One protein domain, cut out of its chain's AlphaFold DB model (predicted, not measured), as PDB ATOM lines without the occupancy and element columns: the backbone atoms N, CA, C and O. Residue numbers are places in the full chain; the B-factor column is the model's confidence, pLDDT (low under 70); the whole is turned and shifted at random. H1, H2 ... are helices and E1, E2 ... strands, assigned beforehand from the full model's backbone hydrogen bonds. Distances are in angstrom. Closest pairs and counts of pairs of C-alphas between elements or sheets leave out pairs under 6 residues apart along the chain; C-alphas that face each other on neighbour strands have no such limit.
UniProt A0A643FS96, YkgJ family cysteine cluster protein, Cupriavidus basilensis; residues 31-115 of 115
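What this domain is: This is residues 31 to 115 of the 115 residues of the protein "YkgJ family cysteine cluster protein" of Cupriavidus basilensis (UniProt A0A643FS96). Short helices are strung out along a winding chain, with H3 nearest the middle, H2 toward one end of the longest axis, and the longest helix, H4, with the loops of residues 77 to 96 toward the other. The two ends of the printed part come together: residues 31 to 32, just before H1, pair with the small strand E1 near the last residue. The printed part has 85 residues, with four named helices and one named strand in the order H1, H2, H3, H4, E1; it is mostly helix by its named elements, but these hold under half of the residues. It is only just compact, close to loose, with a radius of gyration of the C-alphas of 14.0 A, and it spans 38 by 31 by 22 A.

How they stand to each other: Residues 31 to 32 are paired antiparallel with residues 112 to 113 of E1, residues 112 to 114; E1 pairs with no named strand. H1, residues 33 to 36, follows, and its closest C-alpha to E1 is that of Thr 33, 5.4 A from that of His 112. A short link of 7 residues leads to H2, residues 44 to 52, which is apart from H1. After H2, residues 59 to 60 pair antiparallel with residues 63 to 64. H3, residues 72 to 76, is apart from H2, and only just apart from H1, with their closest C-alphas 8.3 A apart. H3 and H4, residues 97 to 109, are close but not clearly touching: their closest C-alphas, those of Leu 72 and Ile 103, are 8.0 A apart. H4 is apart from H1 and from H2, and H4 and E1 meet only through their tight link of 2 residues. In H2, H3 and H4 every O i to N i+4 pair is within hydrogen-bond range; H1 is too short for such a pair, and its one O i to N i+3 pair is not within range.

Where its parts are: H1 begins at C-alpha 33, at (13.871, 2.283, -17.981), and measures 4.9 A from first to last C-alpha. H2 measures 12.1 A, from Asp 44 to Thr 52, and H3 measures 6.3 A, from Leu 72 to Leu 76. H4 measures 18.4 A, from C-alpha 97 at (15.651, -20.511, -9.917) to C-alpha 109 at (12.967, -2.511, -7.513). E1 measures 6.9 A and ends at C-alpha 114, at (5.776, -0.233, -21.783).

The domain as a whole: The two C-alphas farthest apart, those of Ala 45 and Glu 92, are 39.6 A apart, while those of Thr 31 and Val 115, the first and last printed, are 6.0 A apart. The long links are H2 to H3, with 19 residues between them, and H3 to H4, with 20. The printed part has no cut and ends at the chain's last residue. The mean pLDDT of the printed part is 96.6, and no printed residue is under 70.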
ATOM      1  N   THR A  31       9.376  -3.116 -19.722       97.19
ATOM      2  CA  THR A  31      10.839  -3.092 -19.811       97.19
ATOM      3  C   THR A  31      11.402  -2.058 -18.845       97.19
ATOM      4  O   THR A  31      10.834  -0.979 -18.677       97.19
ATOM      5  N   SER A  32      12.514  -2.373 -18.174       97.88
ATOM      6  CA  SER A  32      13.126  -1.424 -17.242       97.88
ATOM      7  C   SER A  32      13.569  -0.156 -17.978       97.88
ATOM      8  O   SER A  32      14.069  -0.224 -19.104       97.88
ATOM      9  N   THR A  33      13.450   1.015 -17.352       97.25
ATOM     10  CA  THR A  33      13.871   2.283 -17.981       97.25
ATOM     11  C   THR A  33      15.354   2.285 -18.367       97.25
ATOM     12  O   THR A  33      15.734   2.928 -19.339       97.25
ATOM     13  N   HIS A  34      16.186   1.522 -17.649       97.31
ATOM     14  CA  HIS A  34      17.611   1.342 -17.946       97.31
ATOM     15  C   HIS A  34      17.895   0.480 -19.181       97.31
ATOM     16  O   HIS A  34      18.965   0.610 -19.779       97.31
ATOM     17  N   GLU A  35      16.999  -0.443 -19.520       97.94
ATOM     18  CA  GLU A  35      17.088  -1.226 -20.754       97.94
ATOM     19  C   GLU A  35      16.474  -0.455 -21.915       97.94
ATOM     20  O   GLU A  35      17.093  -0.382 -22.972       97.94
ATOM     21  N   MET A  36      15.327   0.198 -21.688       97.44
ATOM     22  CA  MET A  36      14.657   1.022 -22.694       97.44
ATOM     23  C   MET A  36      15.549   2.169 -23.180       97.44
ATOM     24  O   MET A  36      15.612   2.431 -24.374       97.44
ATOM     25  N   SER A  37      16.338   2.787 -22.290       96.38
ATOM     26  CA  SER A  37      17.271   3.864 -22.656       96.38
ATOM     27  C   SER A  37      18.407   3.437 -23.596       96.38
ATOM     28  O   SER A  37      19.231   4.270 -23.964       96.38
ATOM     29  N   ARG A  38      18.533   2.140 -23.904       96.12
ATOM     30  CA  ARG A  38      19.538   1.596 -24.832       96.12
ATOM     31  C   ARG A  38      18.950   1.216 -26.184       96.12
ATOM     32  O   ARG A  38      19.712   0.898 -27.093       96.12
ATOM     33  N   LEU A  39      17.626   1.181 -26.294       97.12
ATOM     34  CA  LEU A  39      16.941   0.853 -27.532       97.12
ATOM     35  C   LEU A  39      16.785   2.123 -28.384       97.12
ATOM     36  O   LEU A  39      16.770   3.230 -27.838       97.12
ATOM     37  N   PRO A  40      16.680   1.999 -29.719       96.88
ATOM     38  CA  PRO A  40      16.332   3.127 -30.576       96.88
ATOM     39  C   PRO A  40      15.004   3.744 -30.132       96.88
ATOM     40  O   PRO A  40      14.055   3.018 -29.858       96.88
ATOM     41  N   VAL A  41      14.918   5.071 -30.084       95.81
ATOM     42  CA  VAL A  41      13.660   5.747 -29.736       95.81
ATOM     43  C   VAL A  41      12.631   5.498 -30.837       95.81
ATOM     44  O   VAL A  41      12.945   5.622 -32.021       95.81
ATOM     45  N   LYS A  42      11.412   5.146 -30.431       96.94
ATOM     46  CA  LYS A  42      10.248   4.981 -31.298       96.94
ATOM     47  C   LYS A  42       9.312   6.166 -31.105       96.94
ATOM     48  O   LYS A  42       9.235   6.727 -30.014       96.94
ATOM     49  N   SER A  43       8.664   6.592 -32.180       97.69
ATOM     50  CA  SER A  43       7.663   7.657 -32.115       97.69
ATOM     51  C   SER A  43       6.395   7.177 -31.407       97.69
ATOM     52  O   SER A  43       6.089   5.983 -31.417       97.69
ATOM     53  N   ASP A  44       5.614   8.107 -30.858       96.81
ATOM     54  CA  ASP A  44       4.317   7.783 -30.250       96.81
ATOM     55  C   ASP A  44       3.409   7.041 -31.243       96.81
ATOM     56  O   ASP A  44       2.780   6.052 -30.891       96.81
ATOM     57  N   ALA A  45       3.419   7.438 -32.521       98.06
ATOM     58  CA  ALA A  45       2.659   6.759 -33.570       98.06
ATOM     59  C   ALA A  45       3.106   5.301 -33.793       98.06
ATOM     60  O   ALA A  45       2.262   4.430 -34.006       98.06
ATOM     61  N   GLU A  46       4.412   5.012 -33.733       97.62
ATOM     62  CA  GLU A  46       4.923   3.637 -33.809       97.62
ATOM     63  C   GLU A  46       4.514   2.811 -32.583       97.62
ATOM     64  O   GLU A  46       4.125   1.654 -32.740       97.62
ATOM     65  N   HIS A  47       4.576   3.394 -31.380       96.88
ATOM     66  CA  HIS A  47       4.131   2.726 -30.155       96.88
ATOM     67  C   HIS A  47       2.629   2.421 -30.185       96.88
ATOM     68  O   HIS A  47       2.237   1.282 -29.939       96.88
ATOM     69  N   GLU A  48       1.794   3.395 -30.546       97.50
ATOM     70  CA  GLU A  48       0.337   3.231 -30.633       97.50
ATOM     71  C   GLU A  48      -0.058   2.182 -31.680       97.50
ATOM     72  O   GLU A  48      -0.900   1.315 -31.422       97.50
ATOM     73  N   ALA A  49       0.586   2.201 -32.853       97.81
ATOM     74  CA  ALA A  49       0.361   1.190 -33.881       97.81
ATOM     75  C   ALA A  49       0.770  -0.210 -33.396       97.81
ATOM     76  O   ALA A  49       0.047  -1.182 -33.627       97.81
ATOM     77  N   ALA A  50       1.908  -0.332 -32.705       96.88
ATOM     78  CA  ALA A  50       2.360  -1.608 -32.165       96.88
ATOM     79  C   ALA A  50       1.403  -2.141 -31.090       96.88
ATOM     80  O   ALA A  50       1.014  -3.311 -31.156       96.88
ATOM     81  N   LEU A  51       0.968  -1.278 -30.165       96.88
ATOM     82  CA  LEU A  51       0.036  -1.612 -29.090       96.88
ATOM     83  C   LEU A  51      -1.333  -2.034 -29.632       96.88
ATOM     84  O   LEU A  51      -1.864  -3.058 -29.204       96.88
ATOM     85  N   THR A  52      -1.865  -1.307 -30.618       97.56
ATOM     86  CA  THR A  52      -3.124  -1.658 -31.302       97.56
ATOM     87  C   THR A  52      -3.058  -3.053 -31.925       97.56
ATOM     88  O   THR A  52      -4.021  -3.814 -31.862       97.56
ATOM     89  N   ASN A  53      -1.900  -3.412 -32.484       96.12
ATOM     90  CA  ASN A  53      -1.656  -4.716 -33.099       96.12
ATOM     91  C   ASN A  53      -1.180  -5.794 -32.105       96.12
ATOM     92  O   ASN A  53      -0.825  -6.888 -32.538       96.12
ATOM     93  N   LEU A  54      -1.127  -5.498 -30.799       95.94
ATOM     94  CA  LEU A  54      -0.572  -6.380 -29.761       95.94
ATOM     95  C   LEU A  54       0.832  -6.912 -30.108       95.94
ATOM     96  O   LEU A  54       1.178  -8.058 -29.825       95.94
ATOM     97  N   SER A  55       1.655  -6.051 -30.700       96.06
ATOM     98  CA  SER A  55       3.005  -6.353 -31.180       96.06
ATOM     99  C   SER A  55       4.053  -5.469 -30.494       96.06
ATOM    100  O   SER A  55       3.722  -4.525 -29.779       96.06
ATOM    101  N   CYS A  56       5.336  -5.775 -30.690       97.00
ATOM    102  CA  CYS A  56       6.440  -4.931 -30.225       97.00
ATOM    103  C   CYS A  56       6.847  -3.915 -31.314       97.00
ATOM    104  O   CYS A  56       7.086  -4.332 -32.448       97.00
ATOM    105  N   PRO A  57       7.059  -2.621 -31.000       97.31
ATOM    106  CA  PRO A  57       7.455  -1.610 -31.995       97.31
ATOM    107  C   PRO A  57       8.868  -1.817 -32.573       97.31
ATOM    108  O   PRO A  57       9.248  -1.189 -33.564       97.31
ATOM    109  N   HIS A  58       9.665  -2.706 -31.971       97.25
ATOM    110  CA  HIS A  58      10.971  -3.136 -32.483       97.25
ATOM    111  C   HIS A  58      10.917  -4.435 -33.306       97.25
ATOM    112  O   HIS A  58      11.968  -4.948 -33.707       97.25
ATOM    113  N   LEU A  59       9.731  -5.009 -33.528       96.19
ATOM    114  CA  LEU A  59       9.551  -6.153 -34.416       96.19
ATOM    115  C   LEU A  59       9.490  -5.659 -35.867       96.19
ATOM    116  O   LEU A  59       8.564  -4.958 -36.257       96.19
ATOM    117  N   GLY A  60      10.501  -6.012 -36.662       93.81
ATOM    118  CA  GLY A  60      10.521  -5.769 -38.102       93.81
ATOM    119  C   GLY A  60      10.100  -7.005 -38.897       93.81
ATOM    120  O   GLY A  60       9.926  -8.093 -38.351       93.81
ATOM    121  N   SER A  61      10.028  -6.864 -40.222       90.81
ATOM    122  CA  SER A  61       9.647  -7.949 -41.143       90.81
ATOM    123  C   SER A  61      10.595  -9.157 -41.134       90.81
ATOM    124  O   SER A  61      10.211 -10.233 -41.573       90.81
ATOM    125  N   GLN A  62      11.831  -8.981 -40.657       89.38
ATOM    126  CA  GLN A  62      12.855 -10.030 -40.546       89.38
ATOM    127  C   GLN A  62      13.133 -10.426 -39.083       89.38
ATOM    128  O   GLN A  62      14.140 -11.064 -38.788       89.38
ATOM    129  N   GLY A  63      12.265 -10.025 -38.147       92.38
ATOM    130  CA  GLY A  63      12.406 -10.301 -36.719       92.38
ATOM    131  C   GLY A  63      12.796  -9.077 -35.886       92.38
ATOM    132  O   GLY A  63      12.630  -7.926 -36.289       92.38
ATOM    133  N   CYS A  64      13.271  -9.329 -34.667       94.88
ATOM    134  CA  CYS A  64      13.554  -8.281 -33.688       94.88
ATOM    135  C   CYS A  64      14.756  -7.418 -34.111       94.88
ATOM    136  O   CYS A  64      15.892  -7.890 -34.136       94.88
ATOM    137  N   GLN A  65      14.525  -6.126 -34.348       96.50
ATOM    138  CA  GLN A  65      15.564  -5.167 -34.750       96.50
ATOM    139  C   GLN A  65      16.566  -4.860 -33.626       96.50
ATOM    140  O   GLN A  65      17.656  -4.355 -33.877       96.50
ATOM    141  N   VAL A  66      16.217  -5.193 -32.380       96.69
ATOM    142  CA  VAL A  66      17.049  -4.991 -31.183       96.69
ATOM    143  C   VAL A  66      17.488  -6.317 -30.555       96.69
ATOM    144  O   VAL A  66      17.722  -6.392 -29.351       96.69
ATOM    145  N   TYR A  67      17.603  -7.390 -31.350       94.06
ATOM    146  CA  TYR A  67      17.819  -8.756 -30.850       94.06
ATOM    147  C   TYR A  67      18.983  -8.885 -29.846       94.06
ATOM    148  O   TYR A  67      18.859  -9.560 -28.815       94.06
ATOM    149  N   ALA A  68      20.106  -8.213 -30.126       94.12
ATOM    150  CA  ALA A  68      21.293  -8.202 -29.270       94.12
ATOM    151  C   ALA A  68      21.043  -7.490 -27.926       94.12
ATOM    152  O   ALA A  68      21.459  -7.972 -26.871       94.12
ATOM    153  N   GLU A  69      20.281  -6.397 -27.948       96.12
ATOM    154  CA  GLU A  69      19.953  -5.581 -26.776       96.12
ATOM    155  C   GLU A  69      18.621  -5.957 -26.117       96.12
ATOM    156  O   GLU A  69      18.175  -5.249 -25.212       96.12
ATOM    157  N   ARG A  70      18.019  -7.096 -26.504       96.44
ATOM    158  CA  ARG A  70      16.741  -7.574 -25.954       96.44
ATOM    159  C   ARG A  70      16.683  -7.433 -24.431       96.44
ATOM    160  O   ARG A  70      17.592  -7.946 -23.752       96.44
ATOM    161  N   PRO A  71      15.613  -6.805 -23.910       97.62
ATOM    162  CA  PRO A  71      15.358  -6.718 -22.484       97.62
ATOM    163  C   PRO A  71      15.364  -8.079 -21.784       97.62
ATOM    164  O   PRO A  71      15.100  -9.114 -22.404       97.62
ATOM    165  N   LEU A  72      15.614  -8.081 -20.474       98.06
ATOM    166  CA  LEU A  72      15.568  -9.285 -19.642       98.06
ATOM    167  C   LEU A  72      14.226 -10.007 -19.773       98.06
ATOM    168  O   LEU A  72      14.222 -11.221 -19.951       98.06
ATOM    169  N   ILE A  73      13.106  -9.275 -19.766       97.69
ATOM    170  CA  ILE A  73      11.771  -9.870 -19.910       97.69
ATOM    171  C   ILE A  73      11.631 -10.647 -21.227       97.69
ATOM    172  O   ILE A  73      11.172 -11.785 -21.221       97.69
ATOM    173  N   CYS A  74      12.134 -10.100 -22.339       96.88
ATOM    174  CA  CYS A  74      12.102 -10.752 -23.649       96.88
ATOM    175  C   CYS A  74      12.953 -12.028 -23.695       96.88
ATOM    176  O   CYS A  74      12.675 -12.920 -24.489       96.88
ATOM    177  N   ARG A  75      14.010 -12.105 -22.877       97.12
ATOM    178  CA  ARG A  75      14.891 -13.280 -22.783       97.12
ATOM    179  C   ARG A  75      14.332 -14.358 -21.864       97.12
ATOM    180  O   ARG A  75      14.703 -15.508 -22.033       97.12
ATOM    181  N   LEU A  76      13.468 -13.993 -20.916       97.56
ATOM    182  CA  LEU A  76      12.843 -14.940 -19.996       97.56
ATOM    183  C   LEU A  76      11.734 -15.777 -20.646       97.56
ATOM    184  O   LEU A  76      11.447 -16.880 -20.177       97.56
ATOM    185  N   PHE A  77      11.109 -15.277 -21.715       97.19
ATOM    186  CA  PHE A  77      10.133 -16.055 -22.475       97.19
ATOM    187  C   PHE A  77      10.763 -17.339 -23.021       97.19
ATOM    188  O   PHE A  77      11.761 -17.302 -23.735       97.19
ATOM    189  N   GLY A  78      10.165 -18.476 -22.680       96.69
ATOM    190  CA  GLY A  78      10.645 -19.817 -23.003       96.69
ATOM    191  C   GLY A  78      11.723 -20.360 -22.063       96.69
ATOM    192  O   GLY A  78      12.027 -21.544 -22.145       96.69
ATOM    193  N   THR A  79      12.273 -19.559 -21.142       97.62
ATOM    194  CA  THR A  79      13.395 -19.981 -20.279       97.62
ATOM    195  C   THR A  79      13.032 -20.105 -18.801       97.62
ATOM    196  O   THR A  79      13.853 -20.580 -18.019       97.62
ATOM    197  N   THR A  80      11.834 -19.677 -18.391       96.88
ATOM    198  CA  THR A  80      11.274 -19.887 -17.041       96.88
ATOM    199  C   THR A  80       9.857 -20.467 -17.134       96.88
ATOM    200  O   THR A  80       9.108 -20.081 -18.034       96.88
ATOM    201  N   PRO A  81       9.430 -21.350 -16.207       93.88
ATOM    202  CA  PRO A  81       8.063 -21.880 -16.190       93.88
ATOM    203  C   PRO A  81       6.968 -20.804 -16.118       93.88
ATOM    204  O   PRO A  81       5.849 -21.037 -16.561       93.88
ATOM    205  N   ARG A  82       7.277 -19.618 -15.572       93.94
ATOM    206  CA  ARG A  82       6.317 -18.503 -15.437       93.94
ATOM    207  C   ARG A  82       6.044 -17.771 -16.751       93.94
ATOM    208  O   ARG A  82       5.041 -17.077 -16.854       93.94
ATOM    209  N   LEU A  83       6.945 -17.901 -17.721       95.88
ATOM    210  CA  LEU A  83       6.873 -17.281 -19.044       95.88
ATOM    211  C   LEU A  83       7.168 -18.357 -20.089       95.88
ATOM    212  O   LEU A  83       8.116 -18.242 -20.859       95.88
ATOM    213  N   ALA A  84       6.400 -19.445 -20.067       96.00
ATOM    214  CA  ALA A  84       6.574 -20.544 -21.010       96.00
ATOM    215  C   ALA A  84       6.365 -20.075 -22.463       96.00
ATOM    216  O   ALA A  84       5.559 -19.184 -22.731       96.00
ATOM    217  N   CYS A  85       7.087 -20.681 -23.410       95.81
ATOM    218  CA  CYS A  85       6.851 -20.436 -24.829       95.81
ATOM    219  C   CYS A  85       5.463 -20.981 -25.220       95.81
ATOM    220  O   CYS A  85       5.187 -22.146 -24.918       95.81
ATOM    221  N   PRO A  86       4.625 -20.214 -25.942       93.94
ATOM    222  CA  PRO A  86       3.321 -20.686 -26.420       93.94
ATOM    223  C   PRO A  86       3.406 -21.947 -27.291       93.94
ATOM    224  O   PRO A  86       2.500 -22.770 -27.282       93.94
ATOM    225  N   ASN A  87       4.526 -22.119 -27.997       94.81
ATOM    226  CA  ASN A  87       4.785 -23.253 -28.886       94.81
ATOM    227  C   ASN A  87       5.555 -24.398 -28.204       94.81
ATOM    228  O   ASN A  87       5.992 -25.329 -28.871       94.81
ATOM    229  N   GLY A  88       5.787 -24.322 -26.889       94.44
ATOM    230  CA  GLY A  88       6.487 -25.364 -26.129       94.44
ATOM    231  C   GLY A  88       8.013 -25.400 -26.294       94.44
ATOM    232  O   GLY A  88       8.664 -26.213 -25.638       94.44
ATOM    233  N   ASN A  89       8.599 -24.512 -27.106       95.62
ATOM    234  CA  ASN A  89      10.053 -24.395 -27.249       95.62
ATOM    235  C   ASN A  89      10.705 -23.960 -25.926       95.62
ATOM    236  O   ASN A  89      10.194 -23.084 -25.221       95.62
ATOM    237  N   ARG A  90      11.849 -24.562 -25.596       96.50
ATOM    238  CA  ARG A  90      12.613 -24.284 -24.374       96.50
ATOM    239  C   ARG A  90      14.067 -24.741 -24.523       96.50
ATOM    240  O   ARG A  90      14.322 -25.643 -25.324       96.50
ATOM    241  N   PRO A  91      15.011 -24.165 -23.763       97.06
ATOM    242  CA  PRO A  91      16.356 -24.717 -23.646       97.06
ATOM    243  C   PRO A  91      16.337 -26.079 -22.934       97.06
ATOM    244  O   PRO A  91      15.365 -26.422 -22.255       97.06
ATOM    245  N   GLU A  92      17.427 -26.835 -23.064       95.94
ATOM    246  CA  GLU A  92      17.636 -28.088 -22.323       95.94
ATOM    247  C   GLU A  92      17.641 -27.841 -20.809       95.94
ATOM    248  O   GLU A  92      16.934 -28.510 -20.055       95.94
ATOM    249  N   GLU A  93      18.357 -26.799 -20.384       97.12
ATOM    250  CA  GLU A  93      18.361 -26.315 -19.010       97.12
ATOM    251  C   GLU A  93      17.641 -24.968 -18.918       97.12
ATOM    252  O   GLU A  93      17.987 -24.002 -19.600       97.12
ATOM    253  N   MET A  94      16.630 -24.898 -18.053       97.56
ATOM    254  CA  MET A  94      15.918 -23.655 -17.747       97.56
ATOM    255  C   MET A  94      16.790 -22.722 -16.898       97.56
ATOM    256  O   MET A  94      17.798 -23.130 -16.323       97.56
ATOM    257  N   VAL A  95      16.386 -21.454 -16.786       98.06
ATOM    258  CA  VAL A  95      17.094 -20.492 -15.932       98.06
ATOM    259  C   VAL A  95      17.180 -21.003 -14.486       98.06
ATOM    260  O   VAL A  95      16.205 -21.519 -13.937       98.06
ATOM    261  N   ASP A  96      18.342 -20.822 -13.855       98.19
ATOM    262  CA  ASP A  96      18.535 -21.141 -12.439       98.19
ATOM    263  C   ASP A  96      17.465 -20.415 -11.590       98.19
ATOM    264  O   ASP A  96      17.357 -19.183 -11.668       98.19
ATOM    265  N   PRO A  97      16.685 -21.124 -10.749       97.81
ATOM    266  CA  PRO A  97      15.651 -20.511  -9.917       97.81
ATOM    267  C   PRO A  97      16.155 -19.373  -9.018       97.81
ATOM    268  O   PRO A  97      15.403 -18.448  -8.708       97.81
ATOM    269  N   ALA A  98      17.413 -19.416  -8.571       98.25
ATOM    270  CA  ALA A  98      18.025 -18.332  -7.809       98.25
ATOM    271  C   ALA A  98      18.292 -17.094  -8.674       98.25
ATOM    272  O   ALA A  98      18.151 -15.972  -8.181       98.25
ATOM    273  N   ILE A  99      18.643 -17.278  -9.950       98.38
ATOM    274  CA  ILE A  99      18.785 -16.186 -10.920       98.38
ATOM    275  C   ILE A  99      17.414 -15.605 -11.265       98.38
ATOM    276  O   ILE A  99      17.267 -14.384 -11.208       98.38
ATOM    277  N   ASP A 100      16.397 -16.436 -11.526       97.94
ATOM    278  CA  ASP A 100      15.035 -15.948 -11.794       97.94
ATOM    279  C   ASP A 100      14.530 -15.092 -10.625       97.94
ATOM    280  O   ASP A 100      14.157 -13.938 -10.822       97.94
ATOM    281  N   ARG A 101      14.650 -15.565  -9.374       98.06
ATOM    282  CA  ARG A 101      14.280 -14.773  -8.181       98.06
ATOM    283  C   ARG A 101      14.997 -13.423  -8.102       98.06
ATOM    284  O   ARG A 101      14.382 -12.430  -7.711       98.06
ATOM    285  N   GLN A 102      16.278 -13.360  -8.463       98.25
ATOM    286  CA  GLN A 102      17.029 -12.100  -8.484       98.25
ATOM    287  C   GLN A 102      16.557 -11.154  -9.596       98.25
ATOM    288  O   GLN A 102      16.513  -9.941  -9.375       98.25
ATOM    289  N   ILE A 103      16.179 -11.689 -10.761       98.06
ATOM    290  CA  ILE A 103      15.588 -10.904 -11.850       98.06
ATOM    291  C   ILE A 103      14.206 -10.385 -11.439       98.06
ATOM    292  O   ILE A 103      13.938  -9.199 -11.600       98.06
ATOM    293  N   GLN A 104      13.368 -11.213 -10.809       97.31
ATOM    294  CA  GLN A 104      12.075 -10.773 -10.270       97.31
ATOM    295  C   GLN A 104      12.246  -9.649  -9.243       97.31
ATOM    296  O   GLN A 104      11.531  -8.651  -9.290       97.31
ATOM    297  N   ARG A 105      13.231  -9.765  -8.342       97.94
ATOM    298  CA  ARG A 105      13.555  -8.689  -7.398       97.94
ATOM    299  C   ARG A 105      13.953  -7.407  -8.131       97.94
ATOM    300  O   ARG A 105      13.437  -6.346  -7.805       97.94
ATOM    301  N   PHE A 106      14.812  -7.513  -9.147       97.81
ATOM    302  CA  PHE A 106      15.186  -6.374  -9.986       97.81
ATOM    303  C   PHE A 106      13.976  -5.732 -10.678       97.81
ATOM    304  O   PHE A 106      13.904  -4.503 -10.724       97.81
ATOM    305  N   PHE A 107      13.016  -6.529 -11.159       97.19
ATOM    306  CA  PHE A 107      11.793  -6.016 -11.772       97.19
ATOM    307  C   PHE A 107      10.928  -5.213 -10.795       97.19
ATOM    308  O   PHE A 107      10.393  -4.175 -11.168       97.19
ATOM    309  N   VAL A 108      10.848  -5.637  -9.533       97.38
ATOM    310  CA  VAL A 108      10.101  -4.916  -8.487       97.38
ATOM    311  C   VAL A 108      10.820  -3.637  -8.033       97.38
ATOM    312  O   VAL A 108      10.172  -2.649  -7.705       97.38
ATOM    313  N   GLU A 109      12.153  -3.636  -8.009       96.94
ATOM    314  CA  GLU A 109      12.967  -2.511  -7.513       96.94
ATOM    315  C   GLU A 109      13.229  -1.417  -8.558       96.94
ATOM    316  O   GLU A 109      13.742  -0.349  -8.223       96.94
ATOM    317  N   THR A 110      12.924  -1.679  -9.829       96.94
ATOM    318  CA  THR A 110      13.279  -0.789 -10.940       96.94
ATOM    319  C   THR A 110      12.024  -0.237 -11.597       96.94
ATOM    320  O   THR A 110      11.032  -0.941 -11.767       96.94
ATOM    321  N   ARG A 111      12.058   1.026 -12.027       97.75
ATOM    322  CA  ARG A 111      10.974   1.593 -12.835       97.75
ATOM    323  C   ARG A 111      10.916   0.892 -14.193       97.75
ATOM    324  O   ARG A 111      11.938   0.763 -14.866       97.75
ATOM    325  N   HIS A 112       9.715   0.498 -14.604       97.94
ATOM    326  CA  HIS A 112       9.452  -0.065 -15.925       97.94
ATOM    327  C   HIS A 112       8.542   0.859 -16.728       97.94
ATOM    328  O   HIS A 112       7.759   1.625 -16.164       97.94
ATOM    329  N   VAL A 113       8.669   0.775 -18.043       97.25
ATOM    330  CA  VAL A 113       7.806   1.419 -19.033       97.25
ATOM    331  C   VAL A 113       7.354   0.364 -20.034       97.25
ATOM    332  O   VAL A 113       8.011  -0.669 -20.183       97.25
ATOM    333  N   LEU A 114       6.217   0.605 -20.677       96.50
ATOM    334  CA  LEU A 114       5.776  -0.233 -21.783       96.50
ATOM    335  C   LEU A 114       6.762  -0.069 -22.947       96.50
ATOM    336  O   LEU A 114       7.186   1.055 -23.226       96.50
ATOM    337  N   VAL A 115       7.174  -1.191 -23.543       92.00
ATOM    338  CA  VAL A 115       8.044  -1.198 -24.730       92.00
ATOM    339  C   VAL A 115       7.316  -0.707 -25.970       92.00
ATOM    340  O   VAL A 115       6.090  -0.920 -26.081       92.00
TER     341      VAL A 115